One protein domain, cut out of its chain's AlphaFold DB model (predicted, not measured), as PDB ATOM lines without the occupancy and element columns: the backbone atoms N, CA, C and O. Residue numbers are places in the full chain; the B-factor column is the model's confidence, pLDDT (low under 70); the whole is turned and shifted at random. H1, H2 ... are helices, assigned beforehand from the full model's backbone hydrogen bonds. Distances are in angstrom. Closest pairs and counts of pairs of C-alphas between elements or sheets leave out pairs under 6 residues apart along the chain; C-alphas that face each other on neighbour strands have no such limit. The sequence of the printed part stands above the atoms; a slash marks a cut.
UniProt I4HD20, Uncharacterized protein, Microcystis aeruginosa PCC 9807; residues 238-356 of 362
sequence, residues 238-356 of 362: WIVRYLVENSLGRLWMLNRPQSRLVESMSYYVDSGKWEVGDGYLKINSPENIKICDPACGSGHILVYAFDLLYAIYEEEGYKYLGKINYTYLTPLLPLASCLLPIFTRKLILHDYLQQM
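This is residues 238 to 356 of the 362 residues of an uncharacterized protein of Microcystis aeruginosa PCC 9807 (UniProt I4HD20). With little regular structure, this model is two long helices, H1 and H3, side by side amid long loops, with tiny H2 beside both and H4 away from them. The printed part has 119 residues, 46 of them in four named helices, H1 to H4, with no named strand: all helix. It is compact, radius of gyration of the C-alphas 15.2 A, spanning 44 by 31 by 24 A.

Start at H1, residues 238 to 255; it touches H3, residues 300 to 315, closest at C-alphas 240 and 301, 5.6 A apart. They run the same way at a shallow tilt of 34 degrees, only just short of steep. H2, residues 261 to 264, only just touches residues 249 to 253 of H1, with 3 pairs of C-alphas within 8 A, closest 253 and 262 at 7.4 A. It only just touches residues 311 to 315 of H3, also with 3 pairs, closest 261 and 311 at 7.4 A. H4, residues 348 to 355, is apart from H1, H2 and H3. Every O i to N i+4 pair is within hydrogen-bond range in H3, 13 of 14 in H1 and 2 of 4 in H4; H2 is too short for one.

Find C-alpha 238 at (200.929, 334.798, 207.994); H1 runs 24.4 A from there, with a kink of 30 degrees near residue 245. H3 spans 23.2 A, and H4 ends at C-alpha 355, (206.042, 322.505, 239.101).

The printed part has no cut; the links H2 to H3 and H3 to H4 are long. Look for pLDDT under 70 at residues 271 to 278, 296 to 298 and 319 to 356.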
ATOM      1  N   TRP A 238     201.338 333.411 208.236       82.06
ATOM      2  CA  TRP A 238     200.929 334.798 207.994       82.06
ATOM      3  C   TRP A 238     199.514 335.095 208.519       82.06
ATOM      4  O   TRP A 238     199.291 336.174 209.059       82.06
ATOM      5  N   ILE A 239     198.573 334.141 208.416       85.56
ATOM      6  CA  ILE A 239     197.211 334.299 208.958       85.56
ATOM      7  C   ILE A 239     197.286 334.338 210.475       85.56
ATOM      8  O   ILE A 239     196.644 335.175 211.101       85.56
ATOM      9  N   VAL A 240     198.085 333.452 211.072       87.12
ATOM     10  CA  VAL A 240     198.235 333.423 212.523       87.12
ATOM     11  C   VAL A 240     198.835 334.726 213.045       87.12
ATOM     12  O   VAL A 240     198.269 335.318 213.962       87.12
ATOM     13  N   ARG A 241     199.925 335.212 212.438       89.06
ATOM     14  CA  ARG A 241     200.527 336.503 212.792       89.06
ATOM     15  C   ARG A 241     199.538 337.643 212.622       89.06
ATOM     16  O   ARG A 241     199.354 338.415 213.552       89.06
ATOM     17  N   TYR A 242     198.837 337.694 211.492       92.25
ATOM     18  CA  TYR A 242     197.799 338.691 211.261       92.25
ATOM     19  C   TYR A 242     196.737 338.678 212.369       92.25
ATOM     20  O   TYR A 242     196.427 339.729 212.926       92.25
ATOM     21  N   LEU A 243     196.202 337.507 212.732       93.50
ATOM     22  CA  LEU A 243     195.191 337.384 213.785       93.50
ATOM     23  C   LEU A 243     195.727 337.826 215.149       93.50
ATOM     24  O   LEU A 243     195.059 338.594 215.836       93.50
ATOM     25  N   VAL A 244     196.915 337.367 215.544       94.38
ATOM     26  CA  VAL A 244     197.517 337.670 216.854       94.38
ATOM     27  C   VAL A 244     197.899 339.148 216.963       94.38
ATOM     28  O   VAL A 244     197.551 339.804 217.945       94.38
ATOM     29  N   GLU A 245     198.548 339.710 215.948       94.81
ATOM     30  CA  GLU A 245     198.976 341.113 215.940       94.81
ATOM     31  C   GLU A 245     197.779 342.067 215.930       94.81
ATOM     32  O   GLU A 245     197.763 343.053 216.662       94.81
ATOM     33  N   ASN A 246     196.718 341.744 215.187       93.88
ATOM     34  CA  ASN A 246     195.519 342.583 215.121       93.88
ATOM     35  C   ASN A 246     194.496 342.318 216.241       93.88
ATOM     36  O   ASN A 246     193.472 343.002 216.294       93.88
ATOM     37  N   SER A 247     194.765 341.370 217.149       93.25
ATOM     38  CA  SER A 247     193.963 341.126 218.359       93.25
ATOM     39  C   SER A 247     194.737 341.492 219.627       93.25
ATOM     40  O   SER A 247     194.493 342.549 220.205       93.25
ATOM     41  N   LEU A 248     195.698 340.660 220.037       94.38
ATOM     42  CA  LEU A 248     196.562 340.894 221.194       94.38
ATOM     43  C   LEU A 248     197.436 342.137 220.995       94.38
ATOM     44  O   LEU A 248     197.470 343.001 221.871       94.38
ATOM     45  N   GLY A 249     198.103 342.248 219.844       94.44
ATOM     46  CA  GLY A 249     198.955 343.401 219.541       94.44
ATOM     47  C   GLY A 249     198.156 344.698 219.532       94.44
ATOM     48  O   GLY A 249     198.520 345.659 220.200       94.44
ATOM     49  N   ARG A 250     196.986 344.692 218.892       92.75
ATOM     50  CA  ARG A 250     196.057 345.827 218.910       92.75
ATOM     51  C   ARG A 250     195.583 346.189 220.313       92.75
ATOM     52  O   ARG A 250     195.585 347.369 220.649       92.75
ATOM     53  N   LEU A 251     195.204 345.214 221.142       92.50
ATOM     54  CA  LEU A 251     194.833 345.473 222.536       92.50
ATOM     55  C   LEU A 251     195.973 346.175 223.291       92.50
ATOM     56  O   LEU A 251     195.715 347.130 224.028       92.50
ATOM     57  N   TRP A 252     197.216 345.732 223.077       94.00
ATOM     58  CA  TRP A 252     198.397 346.356 223.667       94.00
ATOM     59  C   TRP A 252     198.595 347.787 223.168       94.00
ATOM     60  O   TRP A 252     198.628 348.708 223.978       94.00
ATOM     61  N   MET A 253     198.611 348.001 221.849       92.62
ATOM     62  CA  MET A 253     198.810 349.324 221.245       92.62
ATOM     63  C   MET A 253     197.737 350.338 221.657       92.62
ATOM     64  O   MET A 253     198.042 351.512 221.841       92.62
ATOM     65  N   LEU A 254     196.491 349.905 221.871       90.62
ATOM     66  CA  LEU A 254     195.436 350.781 222.392       90.62
ATOM     67  C   LEU A 254     195.700 351.238 223.835       90.62
ATOM     68  O   LEU A 254     195.343 352.356 224.197       90.62
ATOM     69  N   ASN A 255     196.329 350.393 224.655       92.31
ATOM     70  CA  ASN A 255     196.656 350.688 226.054       92.31
ATOM     71  C   ASN A 255     198.050 351.303 226.250       92.31
ATOM     72  O   ASN A 255     198.318 351.885 227.305       92.31
ATOM     73  N   ARG A 256     198.933 351.173 225.254       93.06
ATOM     74  CA  ARG A 256     200.292 351.725 225.200       93.06
ATOM     75  C   ARG A 256     200.575 352.282 223.793       93.06
ATOM     76  O   ARG A 256     201.358 351.693 223.052       93.06
ATOM     77  N   PRO A 257     199.982 353.425 223.402       90.62
ATOM     78  CA  PRO A 257     200.129 353.959 222.041       90.62
ATOM     79  C   PRO A 257     201.571 354.275 221.624       90.62
ATOM     80  O   PRO A 257     201.860 354.373 220.438       90.62
ATOM     81  N   GLN A 258     202.474 354.451 222.592       90.75
ATOM     82  CA  GLN A 258     203.897 354.728 222.382       90.75
ATOM     83  C   GLN A 258     204.780 353.467 222.403       90.75
ATOM     84  O   GLN A 258     206.003 353.592 222.331       90.75
ATOM     85  N   SER A 259     204.186 352.274 222.535       94.00
ATOM     86  CA  SER A 259     204.903 350.995 222.479       94.00
ATOM     87  C   SER A 259     205.650 350.850 221.155       94.00
ATOM     88  O   SER A 259     205.132 351.187 220.088       94.00
ATOM     89  N   ARG A 260     206.871 350.316 221.217       94.38
ATOM     90  CA  ARG A 260     207.673 350.031 220.018       94.38
ATOM     91  C   ARG A 260     207.412 348.642 219.466       94.38
ATOM     92  O   ARG A 260     207.876 348.329 218.375       94.38
ATOM     93  N   LEU A 261     206.639 347.810 220.167       93.69
ATOM     94  CA  LEU A 261     206.345 346.453 219.713       93.69
ATOM     95  C   LEU A 261     205.678 346.428 218.339       93.69
ATOM     96  O   LEU A 261     205.908 345.475 217.598       93.69
ATOM     97  N   VAL A 262     204.936 347.475 217.961       93.12
ATOM     98  CA  VAL A 262     204.350 347.613 216.617       93.12
ATOM     99  C   VAL A 262     205.391 347.471 215.499       93.12
ATOM    100  O   VAL A 262     205.085 346.904 214.457       93.12
ATOM    101  N   GLU A 263     206.643 347.883 215.731       93.44
ATOM    102  CA  GLU A 263     207.744 347.767 214.760       93.44
ATOM    103  C   GLU A 263     208.086 346.299 214.435       93.44
ATOM    104  O   GLU A 263     208.568 345.989 213.346       93.44
ATOM    105  N   SER A 264     207.798 345.377 215.360       90.88
ATOM    106  CA  SER A 264     207.980 343.928 215.193       90.88
ATOM    107  C   SER A 264     206.744 343.208 214.626       90.88
ATOM    108  O   SER A 264     206.831 342.047 214.210       90.88
ATOM    109  N   MET A 265     205.594 343.890 214.558       94.06
ATOM    110  CA  MET A 265     204.311 343.335 214.113       94.06
ATOM    111  C   MET A 265     204.086 343.588 212.612       94.06
ATOM    112  O   MET A 265     203.343 344.477 212.204       94.06
ATOM    113  N   SER A 266     204.750 342.799 211.766       93.25
ATOM    114  CA  SER A 266     204.785 342.982 210.303       93.25
ATOM    115  C   SER A 266     203.426 342.885 209.588       93.25
ATOM    116  O   SER A 266     203.318 343.301 208.437       93.25
ATOM    117  N   TYR A 267     202.411 342.310 210.229       93.00
ATOM    118  CA  TYR A 267     201.043 342.151 209.731       93.00
ATOM    119  C   TYR A 267     200.030 343.005 210.508       93.00
ATOM    120  O   TYR A 267     198.821 342.886 210.273       93.00
ATOM    121  N   TYR A 268     200.489 343.862 211.421       92.75
ATOM    122  CA  TYR A 268     199.645 344.818 212.120       92.75
ATOM    123  C   TYR A 268     199.054 345.821 211.135       92.75
ATOM    124  O   TYR A 268     199.766 346.495 210.387       92.75
ATOM    125  N   VAL A 269     197.732 345.936 211.139       89.69
ATOM    126  CA  VAL A 269     197.025 346.930 210.342       89.69
ATOM    127  C   VAL A 269     196.862 348.167 211.203       89.69
ATOM    128  O   VAL A 269     195.991 348.218 212.075       89.69
ATOM    129  N   ASP A 270     197.687 349.179 210.933       78.62
ATOM    130  CA  ASP A 270     197.515 350.480 211.560       78.62
ATOM    131  C   ASP A 270     196.174 351.071 211.122       78.62
ATOM    132  O   ASP A 270     195.964 351.522 209.992       78.62
ATOM    133  N   SER A 271     195.228 351.044 212.050       65.94
ATOM    134  CA  SER A 271     193.899 351.594 211.882       65.94
ATOM    135  C   SER A 271     193.901 353.122 211.957       65.94
ATOM    136  O   SER A 271     192.928 353.665 212.465       65.94
ATOM    137  N   GLY A 272     194.950 353.809 211.483       58.12
ATOM    138  CA  GLY A 272     195.282 355.232 211.671       58.12
ATOM    139  C   GLY A 272     194.247 356.287 211.237       58.12
ATOM    140  O   GLY A 272     194.614 357.425 210.962       58.12
ATOM    141  N   LYS A 273     192.961 355.932 211.144       47.12
ATOM    142  CA  LYS A 273     191.789 356.781 210.878       47.12
ATOM    143  C   LYS A 273     190.477 356.289 211.512       47.12
ATOM    144  O   LYS A 273     189.438 356.887 211.253       47.12
ATOM    145  N   TRP A 274     190.469 355.208 212.286       53.00
ATOM    146  CA  TRP A 274     189.260 354.813 213.008       53.00
ATOM    147  C   TRP A 274     189.214 355.626 214.299       53.00
ATOM    148  O   TRP A 274     190.181 355.592 215.058       53.00
ATOM    149  N   GLU A 275     188.127 356.360 214.552       53.16
ATOM    150  CA  GLU A 275     187.871 356.905 215.886       53.16
ATOM    151  C   GLU A 275     187.730 355.720 216.839       53.16
ATOM    152  O   GLU A 275     186.669 355.105 216.962       53.16
ATOM    153  N   VAL A 276     188.836 355.325 217.466       59.66
ATOM    154  CA  VAL A 276     188.789 354.328 218.522       59.66
ATOM    155  C   VAL A 276     188.251 355.056 219.742       59.66
ATOM    156  O   VAL A 276     189.004 355.653 220.505       59.66
ATOM    157  N   GLY A 277     186.926 355.074 219.882       63.69
ATOM    158  CA  GLY A 277     186.286 355.534 221.110       63.69
ATOM    159  C   GLY A 277     186.760 354.718 222.319       63.69
ATOM    160  O   GLY A 277     187.437 353.696 222.186       63.69
ATOM    161  N   ASP A 278     186.354 355.111 223.525       68.12
ATOM    162  CA  ASP A 278     186.796 354.479 224.780       68.12
ATOM    163  C   ASP A 278     186.298 353.034 225.017       68.12
ATOM    164  O   ASP A 278     186.513 352.469 226.087       68.12
ATOM    165  N   GLY A 279     185.663 352.400 224.028       80.12
ATOM    166  CA  GLY A 279     185.036 351.077 224.125       80.12
ATOM    167  C   GLY A 279     185.980 349.868 224.084       80.12
ATOM    168  O   GLY A 279     185.512 348.757 223.848       80.12
ATOM    169  N   TYR A 280     187.289 350.048 224.270       84.38
ATOM    170  CA  TYR A 280     188.249 348.940 224.326       84.38
ATOM    171  C   TYR A 280     188.576 348.535 225.767       84.38
ATOM    172  O   TYR A 280     188.462 349.321 226.707       84.38
ATOM    173  N   LEU A 281     189.016 347.286 225.941       87.81
ATOM    174  CA  LEU A 281     189.405 346.764 227.248       87.81
ATOM    175  C   LEU A 281     190.651 347.501 227.767       87.81
ATOM    176  O   LEU A 281     191.716 347.447 227.146       87.81
ATOM    177  N   LYS A 282     190.519 348.171 228.915       90.69
ATOM    178  CA  LYS A 282     191.641 348.821 229.599       90.69
ATOM    179  C   LYS A 282     192.426 347.782 230.400       90.69
ATOM    180  O   LYS A 282     191.854 347.086 231.239       90.69
ATOM    181  N   ILE A 283     193.727 347.686 230.151       89.75
ATOM    182  CA  ILE A 283     194.637 346.775 230.850       89.75
ATOM    183  C   ILE A 283     195.746 347.568 231.542       89.75
ATOM    184  O   ILE A 283     196.469 348.350 230.928       89.75
ATOM    185  N   ASN A 284     195.872 347.367 232.854       87.75
ATOM    186  CA  ASN A 284     196.885 348.050 233.661       87.75
ATOM    187  C   ASN A 284     198.258 347.387 233.533       87.75
ATOM    188  O   ASN A 284     199.265 348.090 233.528       87.75
ATOM    189  N   SER A 285     198.288 346.059 233.400       87.56
ATOM    190  CA  SER A 285     199.515 345.273 233.293       87.56
ATOM    191  C   SER A 285     199.324 344.038 232.396       87.56
ATOM    192  O   SER A 285     198.177 343.622 232.166       87.56
ATOM    193  N   PRO A 286     200.419 343.437 231.892       87.44
ATOM    194  CA  PRO A 286     200.367 342.234 231.060       87.44
ATOM    195  C   PRO A 286     199.673 341.025 231.715       87.44
ATOM    196  O   PRO A 286     199.064 340.218 231.017       87.44
ATOM    197  N   GLU A 287     199.696 340.899 233.047       86.25
ATOM    198  CA  GLU A 287     199.058 339.801 233.799       86.25
ATOM    199  C   GLU A 287     197.526 339.811 233.717       86.25
ATOM    200  O   GLU A 287     196.881 338.789 233.956       86.25
ATOM    201  N   ASN A 288     196.927 340.951 233.366       87.56
ATOM    202  CA  ASN A 288     195.478 341.058 233.186       87.56
ATOM    203  C   ASN A 288     195.008 340.506 231.832       87.56
ATOM    204  O   ASN A 288     193.801 340.374 231.609       87.56
ATOM    205  N   ILE A 289     195.933 340.191 230.923       88.50
ATOM    206  CA  ILE A 289     195.613 339.654 229.604       88.50
ATOM    207  C   ILE A 289     195.316 338.158 229.726       88.50
ATOM    208  O   ILE A 289     196.127 337.376 230.218       88.50
ATOM    209  N   LYS A 290     194.150 337.744 229.223       84.75
ATOM    210  CA  LYS A 290     193.754 336.335 229.108       84.75
ATOM    211  C   LYS A 290     193.470 336.010 227.648       84.75
ATOM    212  O   LYS A 290     192.714 336.726 226.998       84.75
ATOM    213  N   ILE A 291     194.059 334.926 227.152       84.25
ATOM    214  CA  ILE A 291     193.923 334.475 225.762       84.25
ATOM    215  C   ILE A 291     193.244 333.110 225.755       84.25
ATOM    216  O   ILE A 291     193.573 332.244 226.562       84.25
ATOM    217  N   CYS A 292     192.289 332.928 224.847       84.38
ATOM    218  CA  CYS A 292     191.577 331.673 224.654       84.38
ATOM    219  C   CYS A 292     191.470 331.381 223.158       84.38
ATOM    220  O   CYS A 292     191.060 332.246 222.385       84.38
ATOM    221  N   ASP A 293     191.817 330.156 222.774       81.50
ATOM    222  CA  ASP A 293     191.558 329.608 221.449       81.50
ATOM    223  C   ASP A 293     190.775 328.291 221.627       81.50
ATOM    224  O   ASP A 293     191.365 327.257 221.955       81.50
ATOM    225  N   PRO A 294     189.436 328.317 221.481       76.88
ATOM    226  CA  PRO A 294     188.574 327.174 221.787       76.88
ATOM    227  C   PRO A 294     188.673 326.045 220.750       76.88
ATOM    228  O   PRO A 294     188.117 324.972 220.966       76.88
ATOM    229  N   ALA A 295     189.370 326.274 219.635       71.94
ATOM    230  CA  ALA A 295     189.597 325.300 218.574       71.94
ATOM    231  C   ALA A 295     191.083 325.271 218.191       71.94
ATOM    232  O   ALA A 295     191.432 325.185 217.013       71.94
ATOM    233  N   CYS A 296     191.955 325.338 219.204       68.69
ATOM    234  CA  CYS A 296     193.372 325.626 219.005       68.69
ATOM    235  C   CYS A 296     194.115 324.626 218.128       68.69
ATOM    236  O   CYS A 296     195.148 324.989 217.568       68.69
ATOM    237  N   GLY A 297     193.597 323.402 217.973       67.19
ATOM    238  CA  GLY A 297     194.157 322.378 217.101       67.19
ATOM    239  C   GLY A 297     195.646 322.216 217.362       67.19
ATOM    240  O   GLY A 297     196.053 321.687 218.393       67.19
ATOM    241  N   SER A 298     196.473 322.736 216.449       64.69
ATOM    242  CA  SER A 298     197.920 322.706 216.611       64.69
ATOM    243  C   SER A 298     198.515 323.656 217.675       64.69
ATOM    244  O   SER A 298     199.730 323.772 217.830       64.69
ATOM    245  N   GLY A 299     197.685 324.422 218.373       73.56
ATOM    246  CA  GLY A 299     198.119 325.518 219.230       73.56
ATOM    247  C   GLY A 299     198.879 326.613 218.476       73.56
ATOM    248  O   GLY A 299     199.537 327.420 219.125       73.56
ATOM    249  N   HIS A 300     198.827 326.662 217.135       74.50
ATOM    250  CA  HIS A 300     199.657 327.574 216.336       74.50
ATOM    251  C   HIS A 300     199.432 329.031 216.756       74.50
ATOM    252  O   HIS A 300     200.394 329.744 217.018       74.50
ATOM    253  N   ILE A 301     198.167 329.431 216.926       83.44
ATOM    254  CA  ILE A 301     197.778 330.759 217.423       83.44
ATOM    255  C   ILE A 301     198.327 331.004 218.829       83.44
ATOM    256  O   ILE A 301     198.943 332.039 219.065       83.44
ATOM    257  N   LEU A 302     198.166 330.044 219.742       83.94
ATOM    258  CA  LEU A 302     198.625 330.167 221.129       83.94
ATOM    259  C   LEU A 302     200.147 330.307 221.235       83.94
ATOM    260  O   LEU A 302     200.637 331.060 222.071       83.94
ATOM    261  N   VAL A 303     200.901 329.623 220.372       80.25
ATOM    262  CA  VAL A 303     202.362 329.719 220.345       80.25
ATOM    263  C   VAL A 303     202.815 331.119 219.922       80.25
ATOM    264  O   VAL A 303     203.685 331.676 220.587       80.25
ATOM    265  N   TYR A 304     202.232 331.735 218.891       83.19
ATOM    266  CA  TYR A 304     202.591 333.127 218.551       83.19
ATOM    267  C   TYR A 304     202.025 334.144 219.529       83.19
ATOM    268  O   TYR A 304     202.675 335.144 219.815       83.19
ATOM    269  N   ALA A 305     200.839 333.887 220.079       89.62
ATOM    270  CA  ALA A 305     200.310 334.705 221.157       89.62
ATOM    271  C   ALA A 305     201.284 334.729 222.343       89.62
ATOM    272  O   ALA A 305     201.494 335.785 222.929       89.62
ATOM    273  N   PHE A 306     201.942 333.603 222.642       86.50
ATOM    274  CA  PHE A 306     203.008 333.547 223.637       86.50
ATOM    275  C   PHE A 306     204.234 334.390 223.255       86.50
ATOM    276  O   PHE A 306     204.743 335.081 224.127       86.50
ATOM    277  N   ASP A 307     204.701 334.381 221.995       85.00
ATOM    278  CA  ASP A 307     205.823 335.252 221.573       85.00
ATOM    279  C   ASP A 307     205.511 336.719 221.828       85.00
ATOM    280  O   ASP A 307     206.315 337.454 222.397       85.00
ATOM    281  N   LEU A 308     204.319 337.139 221.406       91.25
ATOM    282  CA  LEU A 308     203.917 338.525 221.530       91.25
ATOM    283  C   LEU A 308     203.670 338.902 222.994       91.25
ATOM    284  O   LEU A 308     204.081 339.977 223.417       91.25
ATOM    285  N   LEU A 309     203.068 338.014 223.794       91.06
ATOM    286  CA  LEU A 309     202.979 338.204 225.243       91.06
ATOM    287  C   LEU A 309     204.368 338.326 225.870       91.06
ATOM    288  O   LEU A 309     204.587 339.227 226.666       91.06
ATOM    289  N   TYR A 310     205.313 337.464 225.506       85.88
ATOM    290  CA  TYR A 310     206.673 337.530 226.028       85.88
ATOM    291  C   TYR A 310     207.321 338.891 225.726       85.88
ATOM    292  O   TYR A 310     207.810 339.545 226.646       85.88
ATOM    293  N   ALA A 311     207.213 339.375 224.485       89.56
ATOM    294  CA  ALA A 311     207.710 340.695 224.097       89.56
ATOM    295  C   ALA A 311     207.018 341.846 224.862       89.56
ATOM    296  O   ALA A 311     207.676 342.807 225.258       89.56
ATOM    297  N   ILE A 312     205.710 341.731 225.128       91.19
ATOM    298  CA  ILE A 312     204.952 342.667 225.978       91.19
ATOM    299  C   ILE A 312     205.518 342.711 227.403       91.19
ATOM    300  O   ILE A 312     205.732 343.791 227.953       91.19
ATOM    301  N   TYR A 313     205.785 341.552 228.008       89.12
ATOM    302  CA  TYR A 313     206.379 341.491 229.345       89.12
ATOM    303  C   TYR A 313     207.800 342.079 229.360       89.12
ATOM    304  O   TYR A 313     208.146 342.808 230.290       89.12
ATOM    305  N   GLU A 314     208.621 341.809 228.342       86.94
ATOM    306  CA  GLU A 314     209.959 342.408 228.236       86.94
ATOM    307  C   GLU A 314     209.906 343.941 228.119       86.94
ATOM    308  O   GLU A 314     210.679 344.620 228.799       86.94
ATOM    309  N   GLU A 315     208.979 344.497 227.326       90.00
ATOM    310  CA  GLU A 315     208.810 345.953 227.174       90.00
ATOM    311  C   GLU A 315     208.432 346.637 228.500       90.00
ATOM    312  O   GLU A 315     208.966 347.698 228.821       90.00
ATOM    313  N   GLU A 316     207.591 346.004 229.324       88.06
ATOM    314  CA  GLU A 316     207.228 346.517 230.659       88.06
ATOM    315  C   GLU A 316     208.325 346.264 231.722       88.06
ATOM    316  O   GLU A 316     208.133 346.535 232.909       88.06
ATOM    317  N   GLY A 317     209.504 345.770 231.322       85.56
ATOM    318  CA  GLY A 317     210.688 345.670 232.177       85.56
ATOM    319  C   GLY A 317     210.784 344.391 233.009       85.56
ATOM    320  O   GLY A 317     211.554 344.341 233.979       85.56
ATOM    321  N   TYR A 318     210.043 343.341 232.652       78.44
ATOM    322  CA  TYR A 318     210.139 342.049 233.322       78.44
ATOM    323  C   TYR A 318     211.422 341.337 232.882       78.44
ATOM    324  O   TYR A 318     211.584 340.950 231.734       78.44
ATOM    325  N   LYS A 319     212.358 341.159 233.824       60.28
ATOM    326  CA  LYS A 319     213.696 340.592 233.558       60.28
ATOM    327  C   LYS A 319     213.798 339.070 233.735       60.28
ATOM    328  O   LYS A 319     214.857 338.508 233.483       60.28
ATOM    329  N   TYR A 320     212.737 338.408 234.211       54.03
ATOM    330  CA  TYR A 320     212.715 336.968 234.492       54.03
ATOM    331  C   TYR A 320     211.349 336.345 234.191       54.03
ATOM    332  O   TYR A 320     210.308 336.857 234.602       54.03
ATOM    333  N   LEU A 321     211.386 335.167 233.570       49.78
ATOM    334  CA  LEU A 321     210.239 334.345 233.166       49.78
ATOM    335  C   LEU A 321     209.377 333.813 234.320       49.78
ATOM    336  O   LEU A 321     208.245 333.399 234.093       49.78
ATOM    337  N   GLY A 322     209.865 333.870 235.564       44.47
ATOM    338  CA  GLY A 322     209.156 333.377 236.753       44.47
ATOM    339  C   GLY A 322     207.907 334.171 237.165       44.47
ATOM    340  O   GLY A 322     207.344 333.886 238.216       44.47
ATOM    341  N   LYS A 323     207.490 335.183 236.388       39.22
ATOM    342  CA  LYS A 323     206.300 336.016 236.656       39.22
ATOM    343  C   LYS A 323     205.229 335.979 235.565       39.22
ATOM    344  O   LYS A 323     204.182 336.593 235.746       39.22
ATOM    345  N   ILE A 324     205.456 335.281 234.451       44.75
ATOM    346  CA  ILE A 324     204.410 335.133 233.436       44.75
ATOM    347  C   ILE A 324     203.431 334.069 233.948       44.75
ATOM    348  O   ILE A 324     203.728 332.880 233.912       44.75
ATOM    349  N   ASN A 325     202.275 334.491 234.462       40.53
ATOM    350  CA  ASN A 325     201.200 333.575 234.843       40.53
ATOM    351  C   ASN A 325     200.451 333.124 233.581       40.53
ATOM    352  O   ASN A 325     199.625 333.864 233.051       40.53
ATOM    353  N   TYR A 326     200.709 331.906 233.108       43.66
ATOM    354  CA  TYR A 326     199.881 331.238 232.100       43.66
ATOM    355  C   TYR A 326     199.139 330.069 232.747       43.66
ATOM    356  O   TYR A 326     199.735 329.099 233.208       43.66
ATOM    357  N   THR A 327     197.810 330.144 232.745       34.41
ATOM    358  CA  THR A 327     196.942 329.021 233.107       34.41
ATOM    359  C   THR A 327     196.210 328.577 231.851       34.41
ATOM    360  O   THR A 327     195.348 329.297 231.346       34.41
ATOM    361  N   TYR A 328     196.543 327.391 231.340       35.97
ATOM    362  CA  TYR A 328     195.761 326.752 230.287       35.97
ATOM    363  C   TYR A 328     194.449 326.240 230.885       35.97
ATOM    364  O   TYR A 328     194.451 325.339 231.720       35.97
ATOM    365  N   LEU A 329     193.325 326.808 230.455       29.95
ATOM    366  CA  LEU A 329     192.008 326.211 230.663       29.95
ATOM    367  C   LEU A 329     191.705 325.324 229.451       29.95
ATOM    368  O   LEU A 329     191.086 325.768 228.489       29.95
ATOM    369  N   THR A 330     192.174 324.077 229.465       33.75
ATOM    370  CA  THR A 330     191.664 323.051 228.546       33.75
ATOM    371  C   THR A 330     190.317 322.536 229.067       33.75
ATOM    372  O   THR A 330     190.218 322.192 230.247       33.75
ATOM    373  N   PRO A 331     189.259 322.444 228.238       31.91
ATOM    374  CA  PRO A 331     188.094 321.658 228.605       31.91
ATOM    375  C   PRO A 331     188.442 320.164 228.567       31.91
ATOM    376  O   PRO A 331     189.225 319.706 227.735       31.91
ATOM    377  N   LEU A 332     187.814 319.406 229.464       31.94
ATOM    378  CA  LEU A 332     187.821 317.945 229.541       31.94
ATOM    379  C   LEU A 332     187.122 317.321 228.317       31.94
ATOM    380  O   LEU A 332     185.992 316.860 228.428       31.94
ATOM    381  N   LEU A 333     187.757 317.303 227.145       28.77
ATOM    382  CA  LEU A 333     187.325 316.478 226.010       28.77
ATOM    383  C   LEU A 333     188.555 315.908 225.282       28.77
ATOM    384  O   LEU A 333     189.509 316.643 225.031       28.77
ATOM    385  N   PRO A 334     188.565 314.609 224.938       39.84
ATOM    386  CA  PRO A 334     189.685 313.999 224.243       39.84
ATOM    387  C   PRO A 334     189.524 314.283 222.750       39.84
ATOM    388  O   PRO A 334     188.623 313.705 222.159       39.84
ATOM    389  N   LEU A 335     190.328 315.169 222.145       32.97
ATOM    390  CA  LEU A 335     190.626 315.183 220.698       32.97
ATOM    391  C   LEU A 335     191.646 316.282 220.310       32.97
ATOM    392  O   LEU A 335     191.515 317.432 220.715       32.97
ATOM    393  N   ALA A 336     192.584 315.878 219.440       35.56
ATOM    394  CA  ALA A 336     193.595 316.632 218.677       35.56
ATOM    395  C   ALA A 336     194.858 317.133 219.423       35.56
ATOM    396  O   ALA A 336     194.942 318.255 219.909       35.56
ATOM    397  N   SER A 337     195.883 316.275 219.425       43.62
ATOM    398  CA  SER A 337     197.236 316.456 219.973       43.62
ATOM    399  C   SER A 337     198.124 317.357 219.096       43.62
ATOM    400  O   SER A 337     198.151 317.169 217.877       43.62
ATOM    401  N   CYS A 338     198.923 318.273 219.679       46.91
ATOM    402  CA  CYS A 338     199.886 319.067 218.901       46.91
ATOM    403  C   CYS A 338     201.307 319.246 219.452       46.91
ATOM    404  O   CYS A 338     201.537 319.551 220.614       46.91
ATOM    405  N   LEU A 339     202.235 319.173 218.497       45.03
ATOM    406  CA  LEU A 339     203.684 319.313 218.490       45.03
ATOM    407  C   LEU A 339     204.257 320.733 218.664       45.03
ATOM    408  O   LEU A 339     205.397 320.887 219.098       45.03
ATOM    409  N   LEU A 340     203.508 321.773 218.314       43.50
ATOM    410  CA  LEU A 340     204.053 323.119 218.088       43.50
ATOM    411  C   LEU A 340     204.628 323.830 219.340       43.50
ATOM    412  O   LEU A 340     205.665 324.492 219.220       43.50
ATOM    413  N   PRO A 341     204.045 323.679 220.547       43.84
ATOM    414  CA  PRO A 341     204.589 324.292 221.764       43.84
ATOM    415  C   PRO A 341     205.967 323.759 222.189       43.84
ATOM    416  O   PRO A 341     206.755 324.500 222.766       43.84
ATOM    417  N   ILE A 342     206.291 322.501 221.876       48.38
ATOM    418  CA  ILE A 342     207.572 321.882 222.268       48.38
ATOM    419  C   ILE A 342     208.707 322.342 221.353       48.38
ATOM    420  O   ILE A 342     209.814 322.645 221.795       48.38
ATOM    421  N   PHE A 343     208.428 322.382 220.053       44.00
ATOM    422  CA  PHE A 343     209.437 322.552 219.012       44.00
ATOM    423  C   PHE A 343     209.858 323.999 218.759       44.00
ATOM    424  O   PHE A 343     210.683 324.267 217.893       44.00
ATOM    425  N   THR A 344     209.318 324.945 219.523       46.22
ATOM    426  CA  THR A 344     209.638 326.372 219.405       46.22
ATOM    427  C   THR A 344     210.628 326.863 220.463       46.22
ATOM    428  O   THR A 344     210.788 328.067 220.627       46.22
ATOM    429  N   ARG A 345     211.311 325.960 221.194       41.53
ATOM    430  CA  ARG A 345     212.217 326.292 222.323       41.53
ATOM    431  C   ARG A 345     211.573 327.183 223.402       41.53
ATOM    432  O   ARG A 345     212.268 327.768 224.227       41.53
ATOM    433  N   LYS A 346     210.242 327.221 223.473       42.97
ATOM    434  CA  LYS A 346     209.465 327.891 224.527       42.97
ATOM    435  C   LYS A 346     209.286 326.970 225.728       42.97
ATOM    436  O   LYS A 346     208.178 326.701 226.178       42.97
ATOM    437  N   LEU A 347     210.409 326.484 226.257       37.94
ATOM    438  CA  LEU A 347     210.486 325.606 227.434       37.94
ATOM    439  C   LEU A 347     209.951 326.249 228.724       37.94
ATOM    440  O   LEU A 347     209.688 325.540 229.690       37.94
ATOM    441  N   ILE A 348     209.687 327.557 228.710       39.91
ATOM    442  CA  ILE A 348     208.938 328.258 229.762       39.91
ATOM    443  C   ILE A 348     207.595 327.570 230.016       39.91
ATOM    444  O   ILE A 348     207.189 327.421 231.158       39.91
ATOM    445  N   LEU A 349     206.953 327.037 228.976       37.94
ATOM    446  CA  LEU A 349     205.704 326.299 229.118       37.94
ATOM    447  C   LEU A 349     205.851 324.938 229.826       37.94
ATOM    448  O   LEU A 349     204.882 324.429 230.380       37.94
ATOM    449  N   HIS A 350     207.040 324.331 229.790       34.97
ATOM    450  CA  HIS A 350     207.299 322.983 230.300       34.97
ATOM    451  C   HIS A 350     207.747 322.989 231.773       34.97
ATOM    452  O   HIS A 350     207.280 322.156 232.550       34.97
ATOM    453  N   ASP A 351     208.570 323.959 232.194       33.56
ATOM    454  CA  ASP A 351     209.004 324.078 233.600       33.56
ATOM    455  C   ASP A 351     207.826 324.344 234.558       33.56
ATOM    456  O   ASP A 351     207.808 323.860 235.692       33.56
ATOM    457  N   TYR A 352     206.775 325.020 234.084       35.41
ATOM    458  CA  TYR A 352     205.549 325.252 234.855       35.41
ATOM    459  C   TYR A 352     204.654 324.004 234.959       35.41
ATOM    460  O   TYR A 352     204.004 323.778 235.980       35.41
ATOM    461  N   LEU A 353     204.654 323.144 233.931       36.94
ATOM    462  CA  LEU A 353     203.926 321.868 233.939       36.94
ATOM    463  C   LEU A 353     204.584 320.832 234.867       36.94
ATOM    464  O   LEU A 353     203.885 319.988 235.431       36.94
ATOM    465  N   GLN A 354     205.901 320.916 235.096       33.88
ATOM    466  CA  GLN A 354     206.582 320.102 236.112       33.88
ATOM    467  C   GLN A 354     206.374 320.616 237.547       33.88
ATOM    468  O   GLN A 354     206.263 319.801 238.469       33.88
ATOM    469  N   GLN A 355     206.251 321.933 237.760       32.34
ATOM    470  CA  GLN A 355     206.042 322.505 239.101       32.34
ATOM    471  C   GLN A 355     204.669 322.185 239.725       32.34
ATOM    472  O   GLN A 355     204.514 322.279 240.942       32.34
ATOM    473  N   MET A 356     203.688 321.698 238.954       32.09
ATOM    474  CA  MET A 356     202.384 321.271 239.491       32.09
ATOM    475  C   MET A 356     202.354 319.858 240.109       32.09
ATOM    476  O   MET A 356     201.301 319.422 240.569       32.09
TER     477      MET A 356